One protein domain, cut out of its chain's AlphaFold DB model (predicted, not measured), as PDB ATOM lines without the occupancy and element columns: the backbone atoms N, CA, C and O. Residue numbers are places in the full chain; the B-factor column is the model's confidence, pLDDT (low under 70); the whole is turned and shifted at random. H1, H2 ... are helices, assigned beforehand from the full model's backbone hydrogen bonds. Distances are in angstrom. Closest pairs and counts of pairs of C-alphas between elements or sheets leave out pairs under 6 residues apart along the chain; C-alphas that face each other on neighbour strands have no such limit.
ATOM      1  N   SER A 486     -12.182  38.272 -10.319       82.31
ATOM      2  CA  SER A 486     -11.087  38.926 -11.022       82.31
ATOM      3  C   SER A 486     -11.602  39.800 -12.178       82.31
ATOM      4  O   SER A 486     -12.718  39.583 -12.665       82.31
ATOM      5  N   PRO A 487     -10.821  40.793 -12.646       85.38
ATOM      6  CA  PRO A 487     -11.269  41.722 -13.685       85.38
ATOM      7  C   PRO A 487     -11.742  41.023 -14.964       85.38
ATOM      8  O   PRO A 487     -12.825  41.332 -15.463       85.38
ATOM      9  N   LEU A 488     -10.994  40.028 -15.455       87.62
ATOM     10  CA  LEU A 488     -11.370  39.277 -16.653       87.62
ATOM     11  C   LEU A 488     -12.600  38.391 -16.415       87.62
ATOM     12  O   LEU A 488     -13.469  38.298 -17.278       87.62
ATOM     13  N   ALA A 489     -12.731  37.781 -15.234       86.12
ATOM     14  CA  ALA A 489     -13.926  37.016 -14.891       86.12
ATOM     15  C   ALA A 489     -15.182  37.903 -14.780       86.12
ATOM     16  O   ALA A 489     -16.270  37.455 -15.141       86.12
ATOM     17  N   LEU A 490     -15.044  39.161 -14.340       88.06
ATOM     18  CA  LEU A 490     -16.136  40.137 -14.344       88.06
ATOM     19  C   LEU A 490     -16.530  40.529 -15.772       88.06
ATOM     20  O   LEU A 490     -17.723  40.598 -16.066       88.06
ATOM     21  N   VAL A 491     -15.553  40.755 -16.660       90.56
ATOM     22  CA  VAL A 491     -15.821  40.992 -18.089       90.56
ATOM     23  C   VAL A 491     -16.542  39.788 -18.692       90.56
ATOM     24  O   VAL A 491     -17.593  39.973 -19.289       90.56
ATOM     25  N   ALA A 492     -16.079  38.561 -18.442       90.44
ATOM     26  CA  ALA A 492     -16.749  37.349 -18.913       90.44
ATOM     27  C   ALA A 492     -18.199  37.240 -18.405       90.44
ATOM     28  O   ALA A 492     -19.101  36.940 -19.184       90.44
ATOM     29  N   SER A 493     -18.452  37.535 -17.123       88.81
ATOM     30  CA  SER A 493     -19.811  37.576 -16.565       88.81
ATOM     31  C   SER A 493     -20.696  38.628 -17.252       88.81
ATOM     32  O   SER A 493     -21.874  38.360 -17.486       88.81
ATOM     33  N   LYS A 494     -20.150  39.805 -17.589       89.12
ATOM     34  CA  LYS A 494     -20.871  40.870 -18.308       89.12
ATOM     35  C   LYS A 494     -21.131  40.503 -19.767       89.12
ATOM     36  O   LYS A 494     -22.266  40.621 -20.207       89.12
ATOM     37  N   SER A 495     -20.135  39.987 -20.485       90.69
ATOM     38  CA  SER A 495     -20.290  39.530 -21.871       90.69
ATOM     39  C   SER A 495     -21.312  38.393 -21.978       90.69
ATOM     40  O   SER A 495     -22.079  38.347 -22.933       90.69
ATOM     41  N   LEU A 496     -21.392  37.504 -20.980       89.44
ATOM     42  CA  LEU A 496     -22.429  36.469 -20.923       89.44
ATOM     43  C   LEU A 496     -23.836  37.052 -20.722       89.44
ATOM     44  O   LEU A 496     -24.791  36.529 -21.288       89.44
ATOM     45  N   ALA A 497     -23.969  38.123 -19.934       87.06
ATOM     46  CA  ALA A 497     -25.236  38.836 -19.778       87.06
ATOM     47  C   ALA A 497     -25.643  39.538 -21.085       87.06
ATOM     48  O   ALA A 497     -26.754  39.330 -21.552       87.06
ATOM     49  N   SER A 498     -24.720  40.246 -21.743       87.25
ATOM     50  CA  SER A 498     -24.967  40.841 -23.066       87.25
ATOM     51  C   SER A 498     -25.364  39.794 -24.110       87.25
ATOM     52  O   SER A 498     -26.252  40.040 -24.922       87.25
ATOM     53  N   ALA A 499     -24.769  38.596 -24.055       86.25
ATOM     54  CA  ALA A 499     -25.150  37.500 -24.937       86.25
ATOM     55  C   ALA A 499     -26.573  36.974 -24.666       86.25
ATOM     56  O   ALA A 499     -27.269  36.604 -25.608       86.25
ATOM     57  N   LEU A 500     -27.019  36.964 -23.404       84.19
ATOM     58  CA  LEU A 500     -28.403  36.641 -23.028       84.19
ATOM     59  C   LEU A 500     -29.398  37.715 -23.487       84.19
ATOM     60  O   LEU A 500     -30.508  37.376 -23.887       84.19
ATOM     61  N   ASP A 501     -28.983  38.982 -23.476       82.88
ATOM     62  CA  ASP A 501     -29.777  40.111 -23.974       82.88
ATOM     63  C   ASP A 501     -29.820  40.174 -25.517       82.88
ATOM     64  O   ASP A 501     -30.528  41.001 -26.094       82.88
ATOM     65  N   GLY A 502     -29.083  39.290 -26.200       81.50
ATOM     66  CA  GLY A 502     -29.039  39.175 -27.659       81.50
ATOM     67  C   GLY A 502     -27.977  40.041 -28.348       81.50
ATOM     68  O   GLY A 502     -27.827  39.947 -29.567       81.50
ATOM     69  N   ASP A 503     -27.204  40.830 -27.598       86.38
ATOM     70  CA  ASP A 503     -26.092  41.641 -28.108       86.38
ATOM     71  C   ASP A 503     -24.799  40.808 -28.201       86.38
ATOM     72  O   ASP A 503     -23.870  40.913 -27.391       86.38
ATOM     73  N   ILE A 504     -24.773  39.908 -29.191       88.50
ATOM     74  CA  ILE A 504     -23.666  38.965 -29.415       88.50
ATOM     75  C   ILE A 504     -22.396  39.678 -29.899       88.50
ATOM     76  O   ILE A 504     -21.292  39.255 -29.555       88.50
ATOM     77  N   GLU A 505     -22.529  40.753 -30.679       88.50
ATOM     78  CA  GLU A 505     -21.391  41.480 -31.252       88.50
ATOM     79  C   GLU A 505     -20.581  42.182 -30.159       88.50
ATOM     80  O   GLU A 505     -19.390  41.896 -30.000       88.50
ATOM     81  N   THR A 506     -21.236  42.983 -29.312       88.62
ATOM     82  CA  THR A 506     -20.567  43.635 -28.178       88.62
ATOM     83  C   THR A 506     -20.000  42.600 -27.205       88.62
ATOM     84  O   THR A 506     -18.887  42.763 -26.696       88.62
ATOM     85  N   ALA A 507     -20.724  41.501 -26.958       88.88
ATOM     86  CA  ALA A 507     -20.242  40.414 -26.106       88.88
ATOM     87  C   ALA A 507     -18.945  39.784 -26.642       88.88
ATOM     88  O   ALA A 507     -18.012  39.552 -25.870       88.88
ATOM     89  N   ALA A 508     -18.869  39.530 -27.952       89.19
ATOM     90  CA  ALA A 508     -17.700  38.947 -28.595       89.19
ATOM     91  C   ALA A 508     -16.503  39.907 -28.584       89.19
ATOM     92  O   ALA A 508     -15.417  39.517 -28.156       89.19
ATOM     93  N   GLU A 509     -16.692  41.163 -28.991       88.81
ATOM     94  CA  GLU A 509     -15.607  42.149 -29.068       88.81
ATOM     95  C   GLU A 509     -14.999  42.462 -27.697       88.81
ATOM     96  O   GLU A 509     -13.775  42.471 -27.538       88.81
ATOM     97  N   THR A 510     -15.847  42.682 -26.687       90.38
ATOM     98  CA  THR A 510     -15.399  42.993 -25.321       90.38
ATOM     99  C   THR A 510     -14.611  41.842 -24.705       90.38
ATOM    100  O   THR A 510     -13.567  42.067 -24.088       90.38
ATOM    101  N   LEU A 511     -15.079  40.606 -24.899       90.62
ATOM    102  CA  LEU A 511     -14.435  39.426 -24.338       90.62
ATOM    103  C   LEU A 511     -13.119  39.097 -25.045       90.62
ATOM    104  O   LEU A 511     -12.135  38.783 -24.377       90.62
ATOM    105  N   VAL A 512     -13.087  39.191 -26.378       88.56
ATOM    106  CA  VAL A 512     -11.866  38.995 -27.170       88.56
ATOM    107  C   VAL A 512     -10.813  40.029 -26.780       88.56
ATOM    108  O   VAL A 512      -9.672  39.652 -26.519       88.56
ATOM    109  N   ALA A 513     -11.186  41.308 -26.668       87.75
ATOM    110  CA  ALA A 513     -10.262  42.362 -26.255       87.75
ATOM    111  C   ALA A 513      -9.667  42.089 -24.864       87.75
ATOM    112  O   ALA A 513      -8.447  42.055 -24.721       87.75
ATOM    113  N   ALA A 514     -10.510  41.799 -23.868       88.94
ATOM    114  CA  ALA A 514     -10.049  41.546 -22.504       88.94
ATOM    115  C   ALA A 514      -9.182  40.278 -22.386       88.94
ATOM    116  O   ALA A 514      -8.197  40.272 -21.651       88.94
ATOM    117  N   ALA A 515      -9.515  39.208 -23.118       87.12
ATOM    118  CA  ALA A 515      -8.705  37.990 -23.137       87.12
ATOM    119  C   ALA A 515      -7.335  38.223 -23.799       87.12
ATOM    120  O   ALA A 515      -6.325  37.707 -23.322       87.12
ATOM    121  N   CYS A 516      -7.283  39.008 -24.878       83.06
ATOM    122  CA  CYS A 516      -6.033  39.383 -25.538       83.06
ATOM    123  C   CYS A 516      -5.143  40.255 -24.646       83.06
ATOM    124  O   CYS A 516      -3.939  40.007 -24.591       83.06
ATOM    125  N   ASP A 517      -5.720  41.229 -23.940       84.31
ATOM    126  CA  ASP A 517      -4.985  42.096 -23.012       84.31
ATOM    127  C   ASP A 517      -4.358  41.283 -21.867       84.31
ATOM    128  O   ASP A 517      -3.193  41.490 -21.525       84.31
ATOM    129  N   GLU A 518      -5.087  40.299 -21.330       84.38
ATOM    130  CA  GLU A 518      -4.567  39.394 -20.299       84.38
ATOM    131  C   GLU A 518      -3.415  38.529 -20.833       84.38
ATOM    132  O   GLU A 518      -2.354  38.445 -20.217       84.38
ATOM    133  N   LEU A 519      -3.583  37.928 -22.017       79.12
ATOM    134  CA  LEU A 519      -2.549  37.096 -22.644       79.12
ATOM    135  C   LEU A 519      -1.309  37.900 -23.070       79.12
ATOM    136  O   LEU A 519      -0.217  37.338 -23.159       79.12
ATOM    137  N   ALA A 520      -1.450  39.200 -23.339       77.19
ATOM    138  CA  ALA A 520      -0.335  40.091 -23.661       77.19
ATOM    139  C   ALA A 520       0.557  40.401 -22.447       77.19
ATOM    140  O   ALA A 520       1.679  40.885 -22.612       77.19
ATOM    141  N   ASN A 521       0.097  40.105 -21.232       76.75
ATOM    142  CA  ASN A 521       0.867  40.298 -20.015       76.75
ATOM    143  C   ASN A 521       1.932  39.191 -19.859       76.75
ATOM    144  O   ASN A 521       1.686  38.162 -19.234       76.75
ATOM    145  N   THR A 522       3.115  39.382 -20.455       67.44
ATOM    146  CA  THR A 522       4.216  38.389 -20.484       67.44
ATOM    147  C   THR A 522       5.459  38.827 -19.694       67.44
ATOM    148  O   THR A 522       6.591  38.577 -20.103       67.44
ATOM    149  N   GLY A 523       5.284  39.552 -18.586       63.47
ATOM    150  CA  GLY A 523       6.398  39.956 -17.719       63.47
ATOM    151  C   GLY A 523       6.949  38.804 -16.854       63.47
ATOM    152  O   GLY A 523       6.215  37.868 -16.554       63.47
ATOM    153  N   PRO A 524       8.196  38.890 -16.348       57.59
ATOM    154  CA  PRO A 524       8.813  37.850 -15.504       57.59
ATOM    155  C   PRO A 524       8.096  37.607 -14.159       57.59
ATOM    156  O   PRO A 524       8.370  36.624 -13.475       57.59
ATOM    157  N   SER A 525       7.182  38.499 -13.766       61.56
ATOM    158  CA  SER A 525       6.296  38.375 -12.600       61.56
ATOM    159  C   SER A 525       4.806  38.323 -12.972       61.56
ATOM    160  O   SER A 525       3.955  38.323 -12.080       61.56
ATOM    161  N   ALA A 526       4.476  38.297 -14.268       65.56
ATOM    162  CA  ALA A 526       3.101  38.248 -14.738       65.56
ATOM    163  C   ALA A 526       2.532  36.841 -14.533       65.56
ATOM    164  O   ALA A 526       3.093  35.845 -14.983       65.56
ATOM    165  N   ARG A 527       1.401  36.759 -13.836       73.88
ATOM    166  CA  ARG A 527       0.584  35.548 -13.747       73.88
ATOM    167  C   ARG A 527      -0.738  35.866 -14.405       73.88
ATOM    168  O   ARG A 527      -1.367  36.839 -13.991       73.88
ATOM    169  N   TRP A 528      -1.139  35.071 -15.394       80.94
ATOM    170  CA  TRP A 528      -2.451  35.275 -15.981       80.94
ATOM    171  C   TRP A 528      -3.548  34.915 -14.987       80.94
ATOM    172  O   TRP A 528      -3.415  34.013 -14.152       80.94
ATOM    173  N   ASP A 529      -4.667  35.611 -15.110       82.94
ATOM    174  CA  ASP A 529      -5.895  35.306 -14.405       82.94
ATOM    175  C   ASP A 529      -6.521  33.994 -14.911       82.94
ATOM    176  O   ASP A 529      -7.428  33.967 -15.747       82.94
ATOM    177  N   ALA A 530      -6.057  32.870 -14.362       79.44
ATOM    178  CA  ALA A 530      -6.560  31.537 -14.691       79.44
ATOM    179  C   ALA A 530      -8.068  31.363 -14.411       79.44
ATOM    180  O   ALA A 530      -8.732  30.544 -15.046       79.44
ATOM    181  N   ALA A 531      -8.640  32.088 -13.441       79.19
ATOM    182  CA  ALA A 531     -10.076  32.028 -13.164       79.19
ATOM    183  C   ALA A 531     -10.876  32.788 -14.235       79.19
ATOM    184  O   ALA A 531     -11.865  32.261 -14.752       79.19
ATOM    185  N   GLY A 532     -10.409  33.978 -14.616       85.44
ATOM    186  CA  GLY A 532     -10.959  34.761 -15.721       85.44
ATOM    187  C   GLY A 532     -10.875  34.056 -17.063       85.44
ATOM    188  O   GLY A 532     -11.885  33.971 -17.757       85.44
ATOM    189  N   LEU A 533      -9.725  33.470 -17.403       86.31
ATOM    190  CA  LEU A 533      -9.529  32.768 -18.676       86.31
ATOM    191  C   LEU A 533     -10.441  31.538 -18.819       86.31
ATOM    192  O   LEU A 533     -10.968  31.286 -19.903       86.31
ATOM    193  N   ARG A 534     -10.717  30.808 -17.729       84.94
ATOM    194  CA  ARG A 534     -11.684  29.691 -17.731       84.94
ATOM    195  C   ARG A 534     -13.114  30.153 -17.988       84.94
ATOM    196  O   ARG A 534     -13.814  29.599 -18.841       84.94
ATOM    197  N   ARG A 535     -13.540  31.221 -17.304       87.62
ATOM    198  CA  ARG A 535     -14.858  31.823 -17.547       87.62
ATOM    199  C   ARG A 535     -14.962  32.366 -18.970       87.62
ATOM    200  O   ARG A 535     -15.949  32.081 -19.641       87.62
ATOM    201  N   ALA A 536     -13.928  33.045 -19.463       89.69
ATOM    202  CA  ALA A 536     -13.860  33.517 -20.841       89.69
ATOM    203  C   ALA A 536     -13.986  32.361 -21.846       89.69
ATOM    204  O   ALA A 536     -14.784  32.450 -22.771       89.69
ATOM    205  N   THR A 537     -13.299  31.237 -21.618       89.94
ATOM    206  CA  THR A 537     -13.410  30.031 -22.462       89.94
ATOM    207  C   THR A 537     -14.846  29.506 -22.513       89.94
ATOM    208  O   THR A 537     -15.372  29.222 -23.590       89.94
ATOM    209  N   SER A 538     -15.521  29.436 -21.362       89.50
ATOM    210  CA  SER A 538     -16.923  29.009 -21.283       89.50
ATOM    211  C   SER A 538     -17.870  29.939 -22.047       89.50
ATOM    212  O   SER A 538     -18.793  29.453 -22.695       89.50
ATOM    213  N   VAL A 539     -17.641  31.256 -22.012       91.62
ATOM    214  CA  VAL A 539     -18.472  32.241 -22.726       91.62
ATOM    215  C   VAL A 539     -18.178  32.237 -24.226       91.62
ATOM    216  O   VAL A 539     -19.115  32.231 -25.017       91.62
ATOM    217  N   LEU A 540     -16.909  32.137 -24.639       90.88
ATOM    218  CA  LEU A 540     -16.531  31.972 -26.049       90.88
ATOM    219  C   LEU A 540     -17.157  30.708 -26.654       90.88
ATOM    220  O   LEU A 540     -17.580  30.727 -27.809       90.88
ATOM    221  N   ASN A 541     -17.263  29.624 -25.873       89.44
ATOM    222  CA  ASN A 541     -17.982  28.422 -26.288       89.44
ATOM    223  C   ASN A 541     -19.456  28.719 -26.599       89.44
ATOM    224  O   ASN A 541     -19.936  28.226 -27.609       89.44
ATOM    225  N   VAL A 542     -20.139  29.541 -25.791       88.81
ATOM    226  CA  VAL A 542     -21.552  29.926 -25.989       88.81
ATOM    227  C   VAL A 542     -21.739  30.893 -27.164       88.81
ATOM    228  O   VAL A 542     -22.660  30.728 -27.962       88.81
ATOM    229  N   ILE A 543     -20.864  31.893 -27.300       88.69
ATOM    230  CA  ILE A 543     -20.913  32.878 -28.397       88.69
ATOM    231  C   ILE A 543     -20.752  32.189 -29.757       88.69
ATOM    232  O   ILE A 543     -21.384  32.573 -30.733       88.69
ATOM    233  N   ALA A 544     -19.928  31.145 -29.824       86.44
ATOM    234  CA  ALA A 544     -19.649  30.428 -31.061       86.44
ATOM    235  C   ALA A 544     -20.634  29.278 -31.371       86.44
ATOM    236  O   ALA A 544     -20.345  28.473 -32.259       86.44
ATOM    237  N   LEU A 545     -21.760  29.166 -30.652       83.81
ATOM    238  CA  LEU A 545     -22.839  28.214 -30.959       83.81
ATOM    239  C   LEU A 545     -23.693  28.688 -32.148       83.81
ATOM    240  O   LEU A 545     -23.751  29.878 -32.456       83.81
ATOM    241  N   ALA A 546     -24.368  27.742 -32.804       70.56
ATOM    242  CA  ALA A 546     -24.982  27.873 -34.129       70.56
ATOM    243  C   ALA A 546     -25.737  29.194 -34.404       70.56
ATOM    244  O   ALA A 546     -25.374  29.894 -35.346       70.56
ATOM    245  N   ARG A 547     -26.748  29.577 -33.600       75.00
ATOM    246  CA  ARG A 547     -27.532  30.815 -33.847       75.00
ATOM    247  C   ARG A 547     -26.708  32.086 -33.674       75.00
ATOM    248  O   ARG A 547     -26.987  33.091 -34.324       75.00
ATOM    249  N   ASN A 548     -25.729  32.045 -32.778       77.75
ATOM    250  CA  ASN A 548     -24.909  33.194 -32.429       77.75
ATOM    251  C   ASN A 548     -23.788  33.399 -33.444       77.75
ATOM    252  O   ASN A 548     -23.478  34.542 -33.754       77.75
ATOM    253  N   ALA A 549     -23.245  32.317 -34.013       73.69
ATOM    254  CA  ALA A 549     -22.138  32.349 -34.963       73.69
ATOM    255  C   ALA A 549     -22.373  33.329 -36.124       73.69
ATOM    256  O   ALA A 549     -21.446  34.032 -36.514       73.69
ATOM    257  N   ASP A 550     -23.606  33.425 -36.637       77.38
ATOM    258  CA  ASP A 550     -23.948  34.286 -37.776       77.38
ATOM    259  C   ASP A 550     -24.301  35.739 -37.428       77.38
ATOM    260  O   ASP A 550     -24.473  36.556 -38.331       77.38
ATOM    261  N   ARG A 551     -24.363  36.087 -36.139       80.00
ATOM    262  CA  ARG A 551     -24.843  37.394 -35.654       80.00
ATOM    263  C   ARG A 551     -23.751  38.441 -35.427       80.00
ATOM    264  O   ARG A 551     -24.073  39.543 -35.003       80.00
ATOM    265  N   TYR A 552     -22.487  38.117 -35.683       82.56
ATOM    266  CA  TYR A 552     -21.355  39.026 -35.478       82.56
ATOM    267  C   TYR A 552     -20.323  38.927 -36.608       82.56
ATOM    268  O   TYR A 552     -20.308  37.955 -37.378       82.56
ATOM    269  N   ASP A 553     -19.478  39.959 -36.724       84.00
ATOM    270  CA  ASP A 553     -18.559  40.150 -37.850       84.00
ATOM    271  C   ASP A 553     -17.675  38.910 -38.119       84.00
ATOM    272  O   ASP A 553     -17.093  38.334 -37.187       84.00
ATOM    273  N   PRO A 554     -17.507  38.485 -39.391       82.81
ATOM    274  CA  PRO A 554     -16.653  37.356 -39.742       82.81
ATOM    275  C   PRO A 554     -15.205  37.460 -39.247       82.81
ATOM    276  O   PRO A 554     -14.583  36.422 -39.017       82.81
ATOM    277  N   LYS A 555     -14.645  38.667 -39.060       82.62
ATOM    278  CA  LYS A 555     -13.283  38.815 -38.515       82.62
ATOM    279  C   LYS A 555     -13.254  38.454 -37.034       82.62
ATOM    280  O   LYS A 555     -12.456  37.611 -36.621       82.62
ATOM    281  N   THR A 556     -14.195  38.996 -36.266       83.31
ATOM    282  CA  THR A 556     -14.401  38.661 -34.851       83.31
ATOM    283  C   THR A 556     -14.726  37.171 -34.680       83.31
ATOM    284  O   THR A 556     -14.260  36.533 -33.737       83.31
ATOM    285  N   ARG A 557     -15.430  36.543 -35.633       85.06
ATOM    286  CA  ARG A 557     -15.680  35.085 -35.657       85.06
ATOM    287  C   ARG A 557     -14.408  34.250 -35.717       85.06
ATOM    288  O   ARG A 557     -14.296  33.259 -34.988       85.06
ATOM    289  N   VAL A 558     -13.447  34.638 -36.551       83.56
ATOM    290  CA  VAL A 558     -12.149  33.952 -36.630       83.56
ATOM    291  C   VAL A 558     -11.372  34.123 -35.322       83.56
ATOM    292  O   VAL A 558     -10.794  33.150 -34.833       83.56
ATOM    293  N   GLU A 559     -11.408  35.310 -34.713       83.81
ATOM    294  CA  GLU A 559     -10.774  35.580 -33.413       83.81
ATOM    295  C   GLU A 559     -11.375  34.745 -32.281       83.81
ATOM    296  O   GLU A 559     -10.641  34.033 -31.594       83.81
ATOM    297  N   VAL A 560     -12.705  34.746 -32.145       87.62
ATOM    298  CA  VAL A 560     -13.437  33.932 -31.162       87.62
ATOM    299  C   VAL A 560     -13.100  32.452 -31.327       87.62
ATOM    300  O   VAL A 560     -12.781  31.776 -30.351       87.62
ATOM    301  N   THR A 561     -13.115  31.943 -32.562       86.75
ATOM    302  CA  THR A 561     -12.823  30.529 -32.850       86.75
ATOM    303  C   THR A 561     -11.383  30.170 -32.479       86.75
ATOM    304  O   THR A 561     -11.147  29.140 -31.849       86.75
ATOM    305  N   THR A 562     -10.427  31.034 -32.825       84.81
ATOM    306  CA  THR A 562      -9.000  30.812 -32.555       84.81
ATOM    307  C   THR A 562      -8.712  30.843 -31.053       84.81
ATOM    308  O   THR A 562      -8.080  29.921 -30.536       84.81
ATOM    309  N   LEU A 563      -9.221  31.853 -30.337       85.69
ATOM    310  CA  LEU A 563      -9.070  31.981 -28.885       85.69
ATOM    311  C   LEU A 563      -9.745  30.829 -28.142       85.69
ATOM    312  O   LEU A 563      -9.149  30.266 -27.228       85.69
ATOM    313  N   ARG A 564     -10.947  30.424 -28.564       88.75
ATOM    314  CA  ARG A 564     -11.667  29.281 -27.991       88.75
ATOM    315  C   ARG A 564     -10.847  27.995 -28.077       88.75
ATOM    316  O   ARG A 564     -10.679  27.323 -27.060       88.75
ATOM    317  N   CYS A 565     -10.322  27.662 -29.259       87.19
ATOM    318  CA  CYS A 565      -9.469  26.482 -29.445       87.19
ATOM    319  C   CYS A 565      -8.216  26.558 -28.575       87.19
ATOM    320  O   CYS A 565      -7.861  25.597 -27.899       87.19
ATOM    321  N   TYR A 566      -7.567  27.716 -28.573       85.31
ATOM    322  CA  TYR A 566      -6.313  27.919 -27.875       85.31
ATOM    323  C   TYR A 566      -6.462  27.838 -26.345       85.31
ATOM    324  O   TYR A 566      -5.750  27.070 -25.701       85.31
ATOM    325  N   LEU A 567      -7.424  28.554 -25.754       86.31
ATOM    326  CA  LEU A 567      -7.665  28.509 -24.308       86.31
ATOM    327  C   LEU A 567      -8.150  27.128 -23.845       86.31
ATOM    328  O   LEU A 567      -7.752  26.663 -22.779       86.31
ATOM    329  N   SER A 568      -8.944  26.438 -24.667       87.06
ATOM    330  CA  SER A 568      -9.368  25.059 -24.394       87.06
ATOM    331  C   SER A 568      -8.190  24.075 -24.431       87.06
ATOM    332  O   SER A 568      -8.114  23.168 -23.603       87.06
ATOM    333  N   ALA A 569      -7.230  24.273 -25.342       81.88
ATOM    334  CA  ALA A 569      -6.000  23.486 -25.382       81.88
ATOM    335  C   ALA A 569      -5.112  23.741 -24.151       81.88
ATOM    336  O   ALA A 569      -4.534  22.799 -23.606       81.88
ATOM    337  N   LEU A 570      -5.043  24.988 -23.670       80.06
ATOM    338  CA  LEU A 570      -4.364  25.311 -22.411       80.06
ATOM    339  C   LEU A 570      -5.052  24.655 -21.213       80.06
ATOM    340  O   LEU A 570      -4.374  24.044 -20.395       80.06
ATOM    341  N   ALA A 571      -6.385  24.680 -21.131       80.50
ATOM    342  CA  ALA A 571      -7.107  23.987 -20.060       80.50
ATOM    343  C   ALA A 571      -6.745  22.488 -20.008       80.50
ATOM    344  O   ALA A 571      -6.458  21.946 -18.934       80.50
ATOM    345  N   LEU A 572      -6.653  21.841 -21.176       77.25
ATOM    346  CA  LEU A 572      -6.230  20.446 -21.306       77.25
ATOM    347  C   LEU A 572      -4.730  20.211 -21.079       77.25
ATOM    348  O   LEU A 572      -4.350  19.070 -20.842       77.25
ATOM    349  N   HIS A 573      -3.876  21.238 -21.061       74.31
ATOM    350  CA  HIS A 573      -2.450  21.072 -20.740       74.31
ATOM    351  C   HIS A 573      -2.246  20.492 -19.334       74.31
ATOM    352  O   HIS A 573      -1.368  19.659 -19.112       74.31
ATOM    353  N   SER A 574      -3.134  20.833 -18.397       65.38
ATOM    354  CA  SER A 574      -3.169  20.234 -17.055       65.38
ATOM    355  C   SER A 574      -3.486  18.727 -17.045       65.38
ATOM    356  O   SER A 574      -3.183  18.034 -16.071       65.38
ATOM    357  N   ALA A 575      -4.078  18.207 -18.124       63.03
ATOM    358  CA  ALA A 575      -4.353  16.789 -18.326       63.03
ATOM    359  C   ALA A 575      -3.147  16.019 -18.889       63.03
ATOM    360  O   ALA A 575      -3.218  14.789 -18.976       63.03
ATOM    361  N   GLY A 576      -2.055  16.703 -19.243       64.69
ATOM    362  CA  GLY A 576      -0.965  16.153 -20.046       64.69
ATOM    363  C   GLY A 576      -1.317  16.098 -21.535       64.69
ATOM    364  O   GLY A 576      -2.382  16.544 -21.957       64.69
ATOM    365  N   TYR A 577      -0.419  15.524 -22.333       61.34
ATOM    366  CA  TYR A 577      -0.588  15.399 -23.775       61.34
ATOM    367  C   TYR A 577      -1.765  14.477 -24.098       61.34
ATOM    368  O   TYR A 577      -1.711  13.267 -23.855       61.34
ATOM    369  N   THR A 578      -2.832  15.063 -24.642       68.75
ATOM    370  CA  THR A 578      -4.049  14.356 -25.060       68.75
ATOM    371  C   THR A 578      -4.335  14.591 -26.547       68.75
ATOM    372  O   THR A 578      -4.007  15.659 -27.078       68.75
ATOM    373  N   PRO A 579      -4.999  13.645 -27.242       70.12
ATOM    374  CA  PRO A 579      -5.428  13.846 -28.629       70.12
ATOM    375  C   PRO A 579      -6.301  15.098 -28.817       70.12
ATOM    376  O   PRO A 579      -6.146  15.809 -29.808       70.12
ATOM    377  N   ALA A 580      -7.163  15.397 -27.837       75.69
ATOM    378  CA  ALA A 580      -8.007  16.592 -27.818       75.69
ATOM    379  C   ALA A 580      -7.183  17.886 -27.728       75.69
ATOM    380  O   ALA A 580      -7.416  18.834 -28.472       75.69
ATOM    381  N   GLN A 581      -6.165  17.930 -26.866       78.12
ATOM    382  CA  GLN A 581      -5.269  19.084 -26.787       78.12
ATOM    383  C   GLN A 581      -4.534  19.314 -28.118       78.12
ATOM    384  O   GLN A 581      -4.467  20.446 -28.609       78.12
ATOM    385  N   ARG A 582      -4.012  18.239 -28.727       75.38
ATOM    386  CA  ARG A 582      -3.309  18.299 -30.015       75.38
ATOM    387  C   ARG A 582      -4.212  18.840 -31.123       75.38
ATOM    388  O   ARG A 582      -3.780  19.715 -31.876       75.38
ATOM    389  N   SER A 583      -5.440  18.331 -31.240       79.44
ATOM    390  CA  SER A 583      -6.362  18.772 -32.291       79.44
ATOM    391  C   SER A 583      -6.731  20.244 -32.125       79.44
ATOM    392  O   SER A 583      -6.706  20.985 -33.106       79.44
ATOM    393  N   LEU A 584      -6.974  20.711 -30.898       82.50
ATOM    394  CA  LEU A 584      -7.287  22.114 -30.622       82.50
ATOM    395  C   LEU A 584      -6.132  23.060 -30.967       82.50
ATOM    396  O   LEU A 584      -6.362  24.080 -31.620       82.50
ATOM    397  N   PHE A 585      -4.888  22.713 -30.614       79.38
ATOM    398  CA  PHE A 585      -3.727  23.504 -31.033       79.38
ATOM    399  C   PHE A 585      -3.555  23.511 -32.551       79.38
ATOM    400  O   PHE A 585      -3.293  24.566 -33.129       79.38
ATOM    401  N   HIS A 586      -3.746  22.370 -33.215       80.81
ATOM    402  CA  HIS A 586      -3.713  22.306 -34.674       80.81
ATOM    403  C   HIS A 586      -4.805  23.189 -35.306       80.81
ATOM    404  O   HIS A 586      -4.521  23.957 -36.221       80.81
ATOM    405  N   HIS A 587      -6.043  23.159 -34.800       82.25
ATOM    406  CA  HIS A 587      -7.120  24.026 -35.292       82.25
ATOM    407  C   HIS A 587      -6.815  25.515 -35.079       82.25
ATOM    408  O   HIS A 587      -7.038  26.314 -35.990       82.25
ATOM    409  N   ALA A 588      -6.246  25.889 -33.930       80.94
ATOM    410  CA  ALA A 588      -5.814  27.262 -33.675       80.94
ATOM    411  C   ALA A 588      -4.710  27.711 -34.654       80.94
ATOM    412  O   ALA A 588      -4.798  28.793 -35.234       80.94
ATOM    413  N   ARG A 589      -3.696  26.869 -34.908       80.06
ATOM    414  CA  ARG A 589      -2.618  27.164 -35.873       80.06
ATOM    415  C   ARG A 589      -3.117  27.219 -37.316       80.06
ATOM    416  O   ARG A 589      -2.720  28.107 -38.070       80.06
ATOM    417  N   SER A 590      -4.023  26.321 -37.689       79.31
ATOM    418  CA  SER A 590      -4.665  26.320 -39.004       79.31
ATOM    419  C   SER A 590      -5.429  27.627 -39.255       79.31
ATOM    420  O   SER A 590      -5.261  28.233 -40.315       79.31
ATOM    421  N   ALA A 591      -6.162  28.130 -38.253       77.88
ATOM    422  CA  ALA A 591      -6.855  29.420 -38.329       77.88
ATOM    423  C   ALA A 591      -5.889  30.612 -38.497       77.88
ATOM    424  O   ALA A 591      -6.158  31.524 -39.283       77.88
ATOM    425  N   LEU A 592      -4.728  30.583 -37.827       75.88
ATOM    426  CA  LEU A 592      -3.659  31.581 -38.004       75.88
ATOM    427  C   LEU A 592      -3.036  31.545 -39.411       75.88
ATOM    428  O   LEU A 592      -2.574  32.569 -39.918       75.88
ATOM    429  N   LYS A 593      -3.003  30.370 -40.050       75.50
ATOM    430  CA  LYS A 593      -2.473  30.198 -41.408       75.50
ATOM    431  C   LYS A 593      -3.460  30.664 -42.480       75.50
ATOM    432  O   LYS A 593      -3.037  31.252 -43.476       75.50
ATOM    433  N   SER A 594      -4.751  30.388 -42.301       75.38
ATOM    434  CA  SER A 594      -5.782  30.638 -43.314       75.38
ATOM    435  C   SER A 594      -6.276  32.084 -43.353       75.38
ATOM    436  O   SER A 594      -6.677  32.554 -44.418       75.38
ATOM    437  N   SER A 595      -6.255  32.801 -42.226       70.44
ATOM    438  CA  SER A 595      -6.813  34.153 -42.126       70.44
ATOM    439  C   SER A 595      -5.738  35.228 -41.980       70.44
ATOM    440  O   SER A 595      -4.794  35.094 -41.208       70.44
ATOM    441  N   LYS A 596      -5.911  36.342 -42.700       66.00
ATOM    442  CA  LYS A 596      -5.172  37.602 -42.481       66.00
ATOM    443  C   LYS A 596      -5.986  38.618 -41.671       66.00
ATOM    444  O   LYS A 596      -5.510  39.717 -41.412       66.00
ATOM    445  N   ALA A 597      -7.231  38.280 -41.342       61.22
ATOM    446  CA  ALA A 597      -8.236  39.205 -40.845       61.22
ATOM    447  C   ALA A 597      -8.339  39.154 -39.314       61.22
ATOM    448  O   ALA A 597      -9.397  38.852 -38.775       61.22
ATOM    449  N   PHE A 598      -7.228  39.431 -38.635       67.38
ATOM    450  CA  PHE A 598      -7.206  39.641 -37.189       67.38
ATOM    451  C   PHE A 598      -7.193  41.147 -36.908       67.38
ATOM    452  O   PHE A 598      -6.430  41.894 -37.523       67.38
ATOM    453  N   SER A 599      -8.067  41.593 -36.015       62.00
ATOM    454  CA  SER A 599      -8.197  42.971 -35.556       62.00
ATOM    455  C   SER A 599      -7.233  43.284 -34.403       62.00
ATOM    456  O   SER A 599      -6.657  44.373 -34.375       62.00
ATOM    457  N   ARG A 600      -7.015  42.336 -33.473       64.19
ATOM    458  CA  ARG A 600      -6.214  42.543 -32.243       64.19
ATOM    459  C   ARG A 600      -5.373  41.337 -31.792       64.19
ATOM    460  O   ARG A 600      -4.931  41.288 -30.649       64.19
ATOM    461  N   PHE A 601      -5.083  40.376 -32.669       59.44
ATOM    462  CA  PHE A 601      -4.436  39.113 -32.274       59.44
ATOM    463  C   PHE A 601      -3.387  38.641 -33.293       59.44
ATOM    464  O   PHE A 601      -3.720  38.578 -34.478       59.44
ATOM    465  N   PRO A 602      -2.112  38.365 -32.900       55.53
ATOM    466  CA  PRO A 602      -1.641  36.959 -32.874       55.53
ATOM    467  C   PRO A 602      -0.391  36.623 -32.005       55.53
ATOM    468  O   PRO A 602       0.090  35.491 -32.066       55.53
ATOM    469  N   HIS A 603       0.214  37.545 -31.243       60.59
ATOM    470  CA  HIS A 603       1.562  37.300 -30.682       60.59
ATOM    471  C   HIS A 603       1.616  36.321 -29.496       60.59
ATOM    472  O   HIS A 603       2.439  35.407 -29.558       60.59
ATOM    473  N   PRO A 604       0.751  36.420 -28.467       61.66
ATOM    474  CA  PRO A 604       0.850  35.543 -27.298       61.66
ATOM    475  C   PRO A 604       0.520  34.075 -27.597       61.66
ATOM    476  O   PRO A 604       1.256  33.181 -27.192       61.66
ATOM    477  N   ALA A 605      -0.535  33.803 -28.373       59.34
ATOM    478  CA  ALA A 605      -0.928  32.427 -28.682       59.34
ATOM    479  C   ALA A 605       0.043  31.717 -29.634       59.34
ATOM    480  O   ALA A 605       0.315  30.527 -29.464       59.34
ATOM    481  N   ALA A 606       0.606  32.439 -30.610       63.59
ATOM    482  CA  ALA A 606       1.666  31.903 -31.460       63.59
ATOM    483  C   ALA A 606       2.959  31.660 -30.661       63.59
ATOM    484  O   ALA A 606       3.629  30.654 -30.879       63.59
ATOM    485  N   PHE A 607       3.285  32.543 -29.709       67.06
ATOM    486  CA  PHE A 607       4.444  32.398 -28.828       67.06
ATOM    487  C   PHE A 607       4.338  31.165 -27.927       67.06
ATOM    488  O   PHE A 607       5.249  30.343 -27.898       67.06
ATOM    489  N   VAL A 608       3.205  30.977 -27.254       63.75
ATOM    490  CA  VAL A 608       2.990  29.808 -26.391       63.75
ATOM    491  C   VAL A 608       2.921  28.524 -27.210       63.75
ATOM    492  O   VAL A 608       3.517  27.524 -26.822       63.75
ATOM    493  N   SER A 609       2.283  28.557 -28.386       69.06
ATOM    494  CA  SER A 609       2.294  27.413 -29.308       69.06
ATOM    495  C   SER A 609       3.722  27.036 -29.718       69.06
ATOM    496  O   SER A 609       4.044  25.853 -29.785       69.06
ATOM    497  N   LEU A 610       4.600  28.017 -29.957       68.69
ATOM    498  CA  LEU A 610       6.016  27.790 -30.255       68.69
ATOM    499  C   LEU A 610       6.751  27.174 -29.056       68.69
ATOM    500  O   LEU A 610       7.555  26.262 -29.243       68.69
ATOM    501  N   GLN A 611       6.466  27.622 -27.834       68.88
ATOM    502  CA  GLN A 611       7.070  27.044 -26.633       68.88
ATOM    503  C   GLN A 611       6.625  25.601 -26.377       68.88
ATOM    504  O   GLN A 611       7.474  24.748 -26.108       68.88
ATOM    505  N   GLU A 612       5.330  25.310 -26.514       70.19
ATOM    506  CA  GLU A 612       4.799  23.945 -26.439       70.19
ATOM    507  C   GLU A 612       5.478  23.049 -27.478       70.19
ATOM    508  O   GLU A 612       6.007  21.992 -27.140       70.19
ATOM    509  N   LEU A 613       5.576  23.508 -28.729       70.44
ATOM    510  CA  LEU A 613       6.249  22.766 -29.798       70.44
ATOM    511  C   LEU A 613       7.743  22.559 -29.528       70.44
ATOM    512  O   LEU A 613       8.277  21.489 -29.816       70.44
ATOM    513  N   LYS A 614       8.423  23.535 -28.919       70.31
ATOM    514  CA  LYS A 614       9.825  23.399 -28.500       70.31
ATOM    515  C   LYS A 614       9.992  22.355 -27.391       70.31
ATOM    516  O   LYS A 614      10.960  21.600 -27.423       70.31
ATOM    517  N   ARG A 615       9.063  22.288 -26.428       67.12
ATOM    518  CA  ARG A 615       9.041  21.232 -25.398       67.12
ATOM    519  C   ARG A 615       8.744  19.865 -26.013       67.12
ATOM    520  O   ARG A 615       9.379  18.886 -25.641       67.12
ATOM    521  N   MET A 616       7.831  19.806 -26.982       64.31
ATOM    522  CA  MET A 616       7.499  18.579 -27.708       64.31
ATOM    523  C   MET A 616       8.643  18.083 -28.591       64.31
ATOM    524  O   MET A 616       8.776  16.880 -28.760       64.31
ATOM    525  N   ALA A 617       9.492  18.964 -29.122       64.00
ATOM    526  CA  ALA A 617      10.562  18.600 -30.051       64.00
ATOM    527  C   ALA A 617      11.575  17.572 -29.506       64.00
ATOM    528  O   ALA A 617      12.301  16.961 -30.288       64.00
ATOM    529  N   SER A 618      11.671  17.385 -28.185       64.06
ATOM    530  CA  SER A 618      12.510  16.341 -27.580       64.06
ATOM    531  C   SER A 618      11.832  14.972 -27.497       64.06
ATOM    532  O   SER A 618      12.535  13.968 -27.472       64.06
ATOM    533  N   VAL A 619      10.496  14.922 -27.445       59.38
ATOM    534  CA  VAL A 619       9.719  13.691 -27.208       59.38
ATOM    535  C   VAL A 619       8.954  13.244 -28.462       59.38
ATOM    536  O   VAL A 619       8.904  12.056 -28.757       59.38
ATOM    537  N   TYR A 620       8.396  14.192 -29.222       65.38
ATOM    538  CA  TYR A 620       7.589  13.990 -30.432       65.38
ATOM    539  C   TYR A 620       8.066  14.919 -31.567       65.38
ATOM    540  O   TYR A 620       7.406  15.913 -31.886       65.38
ATOM    541  N   PRO A 621       9.229  14.637 -32.179       65.50
ATOM    542  CA  PRO A 621       9.867  15.540 -33.140       65.50
ATOM    543  C   PRO A 621       9.069  15.735 -34.440       65.50
ATOM    544  O   PRO A 621       9.053  16.843 -34.969       65.50
ATOM    545  N   VAL A 622       8.360  14.708 -34.929       67.44
ATOM    546  CA  VAL A 622       7.555  14.781 -36.168       67.44
ATOM    547  C   VAL A 622       6.344  15.704 -35.998       67.44
ATOM    548  O   VAL A 622       6.150  16.633 -36.782       67.44
ATOM    549  N   ASP A 623       5.574  15.506 -34.925       65.56
ATOM    550  CA  ASP A 623       4.419  16.351 -34.589       65.56
ATOM    551  C   ASP A 623       4.848  17.802 -34.310       65.56
ATOM    552  O   ASP A 623       4.161  18.759 -34.684       65.56
ATOM    553  N   ALA A 624       6.005  17.973 -33.658       68.06
ATOM    554  CA  ALA A 624       6.585  19.285 -33.411       68.06
ATOM    555  C   ALA A 624       6.981  19.987 -34.721       68.06
ATOM    556  O   ALA A 624       6.698  21.173 -34.889       68.06
ATOM    557  N   ALA A 625       7.582  19.263 -35.669       71.44
ATOM    558  CA  ALA A 625       7.960  19.799 -36.973       71.44
ATOM    559  C   ALA A 625       6.738  20.236 -37.804       71.44
ATOM    560  O   ALA A 625       6.757  21.329 -38.378       71.44
ATOM    561  N   GLU A 626       5.654  19.447 -37.817       73.12
ATOM    562  CA  GLU A 626       4.395  19.818 -38.485       73.12
ATOM    563  C   GLU A 626       3.855  21.139 -37.914       73.12
ATOM    564  O   GLU A 626       3.655  22.103 -38.657       73.12
ATOM    565  N   GLY A 627       3.725  21.244 -36.587       73.25
ATOM    566  CA  GLY A 627       3.235  22.462 -35.936       73.25
ATOM    567  C   GLY A 627       4.144  23.684 -36.122       73.25
ATOM    568  O   GLY A 627       3.650  24.798 -36.307       73.25
ATOM    569  N   LEU A 628       5.470  23.501 -36.119       77.69
ATOM    570  CA  LEU A 628       6.431  24.585 -36.365       77.69
ATOM    571  C   LEU A 628       6.364  25.083 -37.815       77.69
ATOM    572  O   LEU A 628       6.519  26.283 -38.055       77.69
ATOM    573  N   SER A 629       6.074  24.196 -38.772       80.25
ATOM    574  CA  SER A 629       5.856  24.560 -40.177       80.25
ATOM    575  C   SER A 629       4.587  25.402 -40.381       80.25
ATOM    576  O   SER A 629       4.565  26.333 -41.194       80.25
ATOM    577  N   GLU A 630       3.530  25.132 -39.609       78.75
ATOM    578  CA  GLU A 630       2.293  25.918 -39.638       78.75
ATOM    579  C   GLU A 630       2.537  27.343 -39.137       78.75
ATOM    580  O   GLU A 630       2.086  28.294 -39.772       78.75
ATOM    581  N   ILE A 631       3.306  27.500 -38.053       79.81
ATOM    582  CA  ILE A 631       3.648  28.814 -37.493       79.81
ATOM    583  C   ILE A 631       4.595  29.580 -38.422       79.81
ATOM    584  O   ILE A 631       4.359  30.759 -38.679       79.81
ATOM    585  N   SER A 632       5.641  28.939 -38.955       80.56
ATOM    586  CA  SER A 632       6.641  29.608 -39.804       80.56
ATOM    587  C   SER A 632       6.057  30.129 -41.122       80.56
ATOM    588  O   SER A 632       6.523  31.140 -41.653       80.56
ATOM    589  N   THR A 633       4.998  29.491 -41.628       81.12
ATOM    590  CA  THR A 633       4.319  29.879 -42.875       81.12
ATOM    591  C   THR A 633       3.089  30.770 -42.668       81.12
ATOM    592  O   THR A 633       2.580  31.328 -43.642       81.12
ATOM    593  N   ALA A 634       2.619  30.955 -41.429       79.75
ATOM    594  CA  ALA A 634       1.398  31.701 -41.135       79.75
ATOM    595  C   ALA A 634       1.560  33.219 -41.372       79.75
ATOM    596  O   ALA A 634       2.364  33.870 -40.701       79.75
ATOM    597  N   PRO A 635       0.773  33.839 -42.275       72.94
ATOM    598  CA  PRO A 635       0.906  35.261 -42.595       72.94
ATOM    599  C   PRO A 635       0.459  36.179 -41.450       72.94
ATOM    600  O   PRO A 635       0.914  37.318 -41.394       72.94
ATOM    601  N   ALA A 636      -0.406  35.695 -40.553       71.69
ATOM    602  CA  ALA A 636      -0.854  36.441 -39.382       71.69
ATOM    603  C   ALA A 636       0.248  36.596 -38.318       71.69
ATOM    604  O   ALA A 636       0.188  37.510 -37.509       71.69
ATOM    605  N   VAL A 637       1.276  35.741 -38.306       74.19
ATOM    606  CA  VAL A 637       2.311  35.731 -37.258       74.19
ATOM    607  C   VAL A 637       3.436  36.731 -37.573       74.19
ATOM    608  O   VAL A 637       3.864  36.875 -38.726       74.19
ATOM    609  N   SER A 638       3.965  37.416 -36.544       76.06
ATOM    610  CA  SER A 638       5.069  38.372 -36.728       76.06
ATOM    611  C   SER A 638       6.287  37.716 -37.384       76.06
ATOM    612  O   SER A 638       6.590  36.551 -37.112       76.06
ATOM    613  N   PRO A 639       7.049  38.466 -38.202       78.75
ATOM    614  CA  PRO A 639       8.287  37.963 -38.795       78.75
ATOM    615  C   PRO A 639       9.276  37.404 -37.760       78.75
ATOM    616  O   PRO A 639       9.896  36.377 -38.007       78.75
ATOM    617  N   ALA A 640       9.377  38.022 -36.577       77.69
ATOM    618  CA  ALA A 640      10.255  37.560 -35.501       77.69
ATOM    619  C   ALA A 640       9.895  36.148 -35.001       77.69
ATOM    620  O   ALA A 640      10.770  35.292 -34.896       77.69
ATOM    621  N   LEU A 641       8.606  35.878 -34.753       76.25
ATOM    622  CA  LEU A 641       8.138  34.560 -34.310       76.25
ATOM    623  C   LEU A 641       8.232  33.512 -35.424       76.25
ATOM    624  O   LEU A 641       8.582  32.366 -35.151       76.25
ATOM    625  N   ARG A 642       7.988  33.899 -36.683       81.44
ATOM    626  CA  ARG A 642       8.185  33.008 -37.838       81.44
ATOM    627  C   ARG A 642       9.640  32.583 -38.000       81.44
ATOM    628  O   ARG A 642       9.905  31.403 -38.212       81.44
ATOM    629  N   ASN A 643      10.570  33.524 -37.846       83.06
ATOM    630  CA  ASN A 643      12.003  33.244 -37.898       83.06
ATOM    631  C   ASN A 643      12.438  32.340 -36.735       83.06
ATOM    632  O   ASN A 643      13.194  31.398 -36.953       83.06
ATOM    633  N   ALA A 644      11.919  32.573 -35.525       81.75
ATOM    634  CA  ALA A 644      12.178  31.711 -34.373       81.75
ATOM    635  C   ALA A 644      11.636  30.284 -34.579       81.75
ATOM    636  O   ALA A 644      12.345  29.318 -34.311       81.75
ATOM    637  N   ALA A 645      10.416  30.135 -35.110       80.88
ATOM    638  CA  ALA A 645       9.850  28.828 -35.446       80.88
ATOM    639  C   ALA A 645      10.681  28.107 -36.521       80.88
ATOM    640  O   ALA A 645      10.939  26.913 -36.400       80.88
ATOM    641  N   GLY A 646      11.146  28.841 -37.539       81.81
ATOM    642  CA  GLY A 646      12.041  28.317 -38.572       81.81
ATOM    643  C   GLY A 646      13.397  27.859 -38.028       81.81
ATOM    644  O   GLY A 646      13.893  26.819 -38.447       81.81
ATOM    645  N   ALA A 647      13.972  28.579 -37.060       82.50
ATOM    646  CA  ALA A 647      15.218  28.179 -36.405       82.50
ATOM    647  C   ALA A 647      15.064  26.851 -35.643       82.50
ATOM    648  O   ALA A 647      15.852  25.936 -35.852       82.50
ATOM    649  N   VAL A 648      14.000  26.703 -34.842       80.25
ATOM    650  CA  VAL A 648      13.725  25.447 -34.117       80.25
ATOM    651  C   VAL A 648      13.431  24.295 -35.085       80.25
ATOM    652  O   VAL A 648      13.856  23.169 -34.848       80.25
ATOM    653  N   LEU A 649      12.733  24.560 -36.193       81.44
ATOM    654  CA  LEU A 649      12.478  23.557 -37.229       81.44
ATOM    655  C   LEU A 649      13.783  23.057 -37.870       81.44
ATOM    656  O   LEU A 649      13.937  21.855 -38.082       81.44
ATOM    657  N   ASN A 650      14.734  23.960 -38.128       81.75
ATOM    658  CA  ASN A 650      16.061  23.597 -38.626       81.75
ATOM    659  C   ASN A 650      16.847  22.777 -37.591       81.75
ATOM    660  O   ASN A 650      17.458  21.781 -37.961       81.75
ATOM    661  N   ASP A 651      16.776  23.132 -36.303       80.56
ATOM    662  CA  ASP A 651      17.420  22.364 -35.226       80.56
ATOM    663  C   ASP A 651      16.884  20.926 -35.135       80.56
ATOM    664  O   ASP A 651      17.644  20.001 -34.856       80.56
ATOM    665  N   ILE A 652      15.583  20.717 -35.372       73.50
ATOM    666  CA  ILE A 652      14.977  19.375 -35.419       73.50
ATOM    667  C   ILE A 652      15.451  18.615 -36.661       73.50
ATOM    668  O   ILE A 652      15.798  17.444 -36.552       73.50
ATOM    669  N   ALA A 653      15.501  19.274 -37.824       69.62
ATOM    670  CA  ALA A 653      15.899  18.658 -39.091       69.62
ATOM    671  C   ALA A 653      17.374  18.210 -39.130       69.62
ATOM    672  O   ALA A 653      17.716  17.316 -39.897       69.62
ATOM    673  N   VAL A 654      18.241  18.827 -38.319       65.88
ATOM    674  CA  VAL A 654      19.678  18.505 -38.226       65.88
ATOM    675  C   VAL A 654      19.960  17.322 -37.283       65.88
ATOM    676  O   VAL A 654      21.061  16.776 -37.295       65.88
ATOM    677  N   ARG A 655      18.992  16.879 -36.469       66.19
ATOM    678  CA  ARG A 655      19.188  15.744 -35.551       66.19
ATOM    679  C   ARG A 655      19.156  14.411 -36.309       66.19
ATOM    680  O   ARG A 655      18.089  13.958 -36.708       66.19
ATOM    681  N   GLU A 656      20.312  13.757 -36.431       50.06
ATOM    682  CA  GLU A 656      20.447  12.399 -36.996       50.06
ATOM    683  C   GLU A 656      19.809  11.306 -36.109       50.06
ATOM    684  O   GLU A 656      19.488  10.224 -36.596       50.06
ATOM    685  N   ASP A 657      19.556  11.602 -34.828       52.41
ATOM    686  CA  ASP A 657      19.035  10.658 -33.822       52.41
ATOM    687  C   ASP A 657      17.505  10.462 -33.867       52.41
ATOM    688  O   ASP A 657      16.935   9.731 -33.050       52.41
ATOM    689  N   MET A 687      -8.948  14.303 -34.222       72.44
ATOM    690  CA  MET A 687     -10.209  14.370 -33.465       72.44
ATOM    691  C   MET A 687     -10.983  15.636 -33.877       72.44
ATOM    692  O   MET A 687     -10.370  16.711 -33.892       72.44
ATOM    693  N   PRO A 688     -12.289  15.536 -34.193       81.62
ATOM    694  CA  PRO A 688     -13.064  16.685 -34.632       81.62
ATOM    695  C   PRO A 688     -13.049  17.775 -33.561       81.62
ATOM    696  O   PRO A 688     -13.101  17.497 -32.361       81.62
ATOM    697  N   MET A 689     -12.980  19.028 -34.010       83.56
ATOM    698  CA  MET A 689     -12.863  20.196 -33.137       83.56
ATOM    699  C   MET A 689     -13.944  20.232 -32.050       83.56
ATOM    700  O   MET A 689     -13.645  20.562 -30.907       83.56
ATOM    701  N   GLU A 690     -15.183  19.872 -32.388       83.75
ATOM    702  CA  GLU A 690     -16.310  19.860 -31.450       83.75
ATOM    703  C   GLU A 690     -16.115  18.852 -30.311       83.75
ATOM    704  O   GLU A 690     -16.308  19.203 -29.150       83.75
ATOM    705  N   GLU A 691     -15.651  17.638 -30.617       83.56
ATOM    706  CA  GLU A 691     -15.365  16.617 -29.601       83.56
ATOM    707  C   GLU A 691     -14.192  17.041 -28.710       83.56
ATOM    708  O   GLU A 691     -14.219  16.874 -27.494       83.56
ATOM    709  N   ALA A 692     -13.178  17.677 -29.296       83.62
ATOM    710  CA  ALA A 692     -12.036  18.162 -28.537       83.62
ATOM    711  C   ALA A 692     -12.405  19.323 -27.593       83.62
ATOM    712  O   ALA A 692     -11.960  19.361 -26.442       83.62
ATOM    713  N   LEU A 693     -13.262  20.245 -28.051       86.69
ATOM    714  CA  LEU A 693     -13.829  21.310 -27.218       86.69
ATOM    715  C   LEU A 693     -14.718  20.746 -26.106       86.69
ATOM    716  O   LEU A 693     -14.670  21.243 -24.981       86.69
ATOM    717  N   ARG A 694     -15.486  19.691 -26.396       86.81
ATOM    718  CA  ARG A 694     -16.286  18.966 -25.407       86.81
ATOM    719  C   ARG A 694     -15.408  18.385 -24.298       86.81
ATOM    720  O   ARG A 694     -15.663  18.640 -23.122       86.81
ATOM    721  N   CYS A 695     -14.332  17.680 -24.653       85.62
ATOM    722  CA  CYS A 695     -13.376  17.151 -23.678       85.62
ATOM    723  C   CYS A 695     -12.796  18.258 -22.783       85.62
ATOM    724  O   CYS A 695     -12.724  18.086 -21.565       85.62
ATOM    725  N   ALA A 696     -12.424  19.404 -23.363       85.38
ATOM    726  CA  ALA A 696     -11.930  20.551 -22.602       85.38
ATOM    727  C   ALA A 696     -12.995  21.127 -21.653       85.38
ATOM    728  O   ALA A 696     -12.694  21.420 -20.496       85.38
ATOM    729  N   ALA A 697     -14.245  21.242 -22.111       85.81
ATOM    730  CA  ALA A 697     -15.353  21.742 -21.303       85.81
ATOM    731  C   ALA A 697     -15.650  20.832 -20.099       85.81
ATOM    732  O   ALA A 697     -15.874  21.337 -18.999       85.81
ATOM    733  N   TYR A 698     -15.607  19.508 -20.275       88.19
ATOM    734  CA  TYR A 698     -15.752  18.564 -19.164       88.19
ATOM    735  C   TYR A 698     -14.572  18.607 -18.202       88.19
ATOM    736  O   TYR A 698     -14.772  18.628 -16.989       88.19
ATOM    737  N   TRP A 699     -13.345  18.675 -18.716       86.44
ATOM    738  CA  TRP A 699     -12.159  18.786 -17.871       86.44
ATOM    739  C   TRP A 699     -12.213  20.024 -16.966       86.44
ATOM    740  O   TRP A 699     -11.928  19.945 -15.766       86.44
ATOM    741  N   ASP A 700     -12.653  21.152 -17.526       84.75
ATOM    742  CA  ASP A 700     -12.817  22.400 -16.790       84.75
ATOM    743  C   ASP A 700     -14.000  22.366 -15.814       84.75
ATOM    744  O   ASP A 700     -13.864  22.772 -14.659       84.75
ATOM    745  N   ALA A 701     -15.147  21.815 -16.229       84.50
ATOM    746  CA  ALA A 701     -16.310  21.638 -15.360       84.50
ATOM    747  C   ALA A 701     -16.008  20.740 -14.147       84.50
ATOM    748  O   ALA A 701     -16.487  21.025 -13.052       84.50
ATOM    749  N   GLY A 702     -15.161  19.721 -14.318       82.19
ATOM    750  CA  GLY A 702     -14.671  18.873 -13.229       82.19
ATOM    751  C   GLY A 702     -13.655  19.549 -12.296       82.19
ATOM    752  O   GLY A 702     -13.247  18.945 -11.308       82.19
ATOM    753  N   GLY A 703     -13.236  20.790 -12.576       80.00
ATOM    754  CA  GLY A 703     -12.279  21.526 -11.746       80.00
ATOM    755  C   GLY A 703     -10.841  21.007 -11.846       80.00
ATOM    756  O   GLY A 703     -10.034  21.247 -10.945       80.00
ATOM    757  N   PHE A 704     -10.506  20.290 -12.924       79.19
ATOM    758  CA  PHE A 704      -9.186  19.679 -13.108       79.19
ATOM    759  C   PHE A 704      -8.173  20.587 -13.816       79.19
ATOM    760  O   PHE A 704      -6.979  20.284 -13.805       79.19
ATOM    761  N   SER A 705      -8.623  21.718 -14.368       74.94
ATOM    762  CA  SER A 705      -7.767  22.775 -14.915       74.94
ATOM    763  C   SER A 705      -6.892  23.395 -13.816       74.94
ATOM    764  O   SER A 705      -7.396  24.067 -12.909       74.94
ATOM    765  N   THR A 706      -5.576  23.189 -13.883       68.00
ATOM    766  CA  THR A 706      -4.615  23.790 -12.944       68.00
ATOM    767  C   THR A 706      -4.264  25.218 -13.359       68.00
ATOM    768  O   THR A 706      -4.203  25.534 -14.543       68.00
ATOM    769  N   ALA A 707      -4.001  26.105 -12.393       61.88
ATOM    770  CA  ALA A 707      -3.594  27.478 -12.705       61.88
ATOM    771  C   ALA A 707      -2.235  27.549 -13.415       61.88
ATOM    772  O   ALA A 707      -2.037  28.427 -14.247       61.88
ATOM    773  N   ASN A 708      -1.355  26.574 -13.165       63.28
ATOM    774  CA  ASN A 708      -0.072  26.439 -13.856       63.28
ATOM    775  C   ASN A 708      -0.238  26.254 -15.373       63.28
ATOM    776  O   ASN A 708       0.678  26.550 -16.129       63.28
ATOM    777  N   ALA A 709      -1.402  25.780 -15.833       61.62
ATOM    778  CA  ALA A 709      -1.693  25.677 -17.259       61.62
ATOM    779  C   ALA A 709      -1.857  27.049 -17.942       61.62
ATOM    780  O   ALA A 709      -1.732  27.149 -19.159       61.62
ATOM    781  N   PHE A 710      -2.116  28.100 -17.158       64.69
ATOM    782  CA  PHE A 710      -2.251  29.486 -17.603       64.69
ATOM    783  C   PHE A 710      -1.130  30.372 -17.035       64.69
ATOM    784  O   PHE A 710      -1.324  31.563 -16.820       64.69
ATOM    785  N   GLU A 711       0.048  29.817 -16.750       63.72
ATOM    786  CA  GLU A 711       1.206  30.645 -16.411       63.72
ATOM    787  C   GLU A 711       1.791  31.283 -17.670       63.72
ATOM    788  O   GLU A 711       1.940  30.622 -18.704       63.72
ATOM    789  N   ALA A 712       2.128  32.574 -17.573       58.81
ATOM    790  CA  ALA A 712       2.815  33.262 -18.648       58.81
ATOM    791  C   ALA A 712       4.155  32.548 -18.889       58.81
ATOM    792  O   ALA A 712       4.929  32.354 -17.944       58.81
ATOM    793  N   PRO A 713       4.432  32.118 -20.124       56.09
ATOM    794  CA  PRO A 713       5.707  31.501 -20.421       56.09
ATOM    795  C   PRO A 713       6.863  32.485 -20.188       56.09
ATOM    796  O   PRO A 713       6.789  33.627 -20.642       56.09
ATOM    797  N   LEU A 714       7.908  32.023 -19.485       46.69
ATOM    798  CA  LEU A 714       9.147  32.772 -19.224       46.69
ATOM    799  C   LEU A 714       9.905  33.133 -20.508       46.69
ATOM    800  O   LEU A 714       9.887  32.319 -21.470       46.69
TER     801      LEU A 714
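Overview. This is residues 486 to 657 and 687 to 714 of the 714 residues of the protein "Hypothetical protein" of Micromonas pusilla (UniProt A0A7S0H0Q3). The helical hairpin of H5 and H6 makes the middle of an elongated body, with H1, H2 and H3, side by side, making one end, where H2 and H3 pack on H5, and H7, H8 and H9 making the other end, where H8 packs on H6. H10 packs across H5 and H6, and short H11 packs on H5. The printed part has 200 residues with eleven named helices, H1 to H11 in order along the chain, and no named strand; its class is all helix. It is compact, with a radius of gyration of the C-alphas of 16.4 A and spans of 59 by 35 by 34 A.

Arrangement. H1, residues 487 to 500, H2, residues 504 to 519, and H3, residues 530 to 543, form an up-and-down bundle, each running against the one before. H1 and H2 are a hairpin at a shallow tilt of 15 degrees, with closest C-alphas those of Ser 495 and Ala 507, 4.3 A apart. H4, residues 546 to 549, touches no helix. The hub is H5, residues 554 to 573, touching five helices. H3 touches it at a steep tilt of 45 degrees, opposite ways, closest at the C-alphas of Thr 537 and Arg 564, 5.8 A. H6, residues 579 to 594, H7, residues 603 to 616, H8, residues 621 to 633, and H9, residues 639 to 653, form with H5 a second up-and-down bundle. Residues 586 to 593 of H6 alone touch H8, closest at the C-alphas of Arg 589 and Glu 630, 6.3 A. H7 and H9 touch at a shallow tilt of 9 degrees, the same way, closest at the C-alphas of Leu 610 and Ala 645, 6.5 A. H10, residues 689 to 701, touches H6 at a steep tilt of 55 degrees, closest at the C-alphas of Ala 580 and Ala 692, 4.4 A. H11, residues 707 to 710, touches H5, closest at the C-alphas of Leu 570 and Ala 709, 5.8 A. Every O i to N i+4 pair is within hydrogen-bond range in H1, H2, H3 and H5 to H10; H4 and H11 are too short for such a pair.

Along the chain. H1 begins at C-alpha 487 (-11.269, 41.722, -13.685). H5 measures 28.8 A from first to last C-alpha, H2 and H6 22.3 A each, and H9 20.8 A. H11 ends at C-alpha 710 (-2.251, 29.486, -17.603).

Size, cuts and confidence. The C-alphas farthest apart, those of Asp 501 and Glu 656, are 58.8 A apart. Residues 658 to 686 are not printed, and C-alphas 657 and 687 are 29.5 A apart across this cut. Of the links printed whole, none is long. The mean pLDDT of the printed part is 77.5; 50 residues are under 70, among them residues 596 to 611 and 706 to 714.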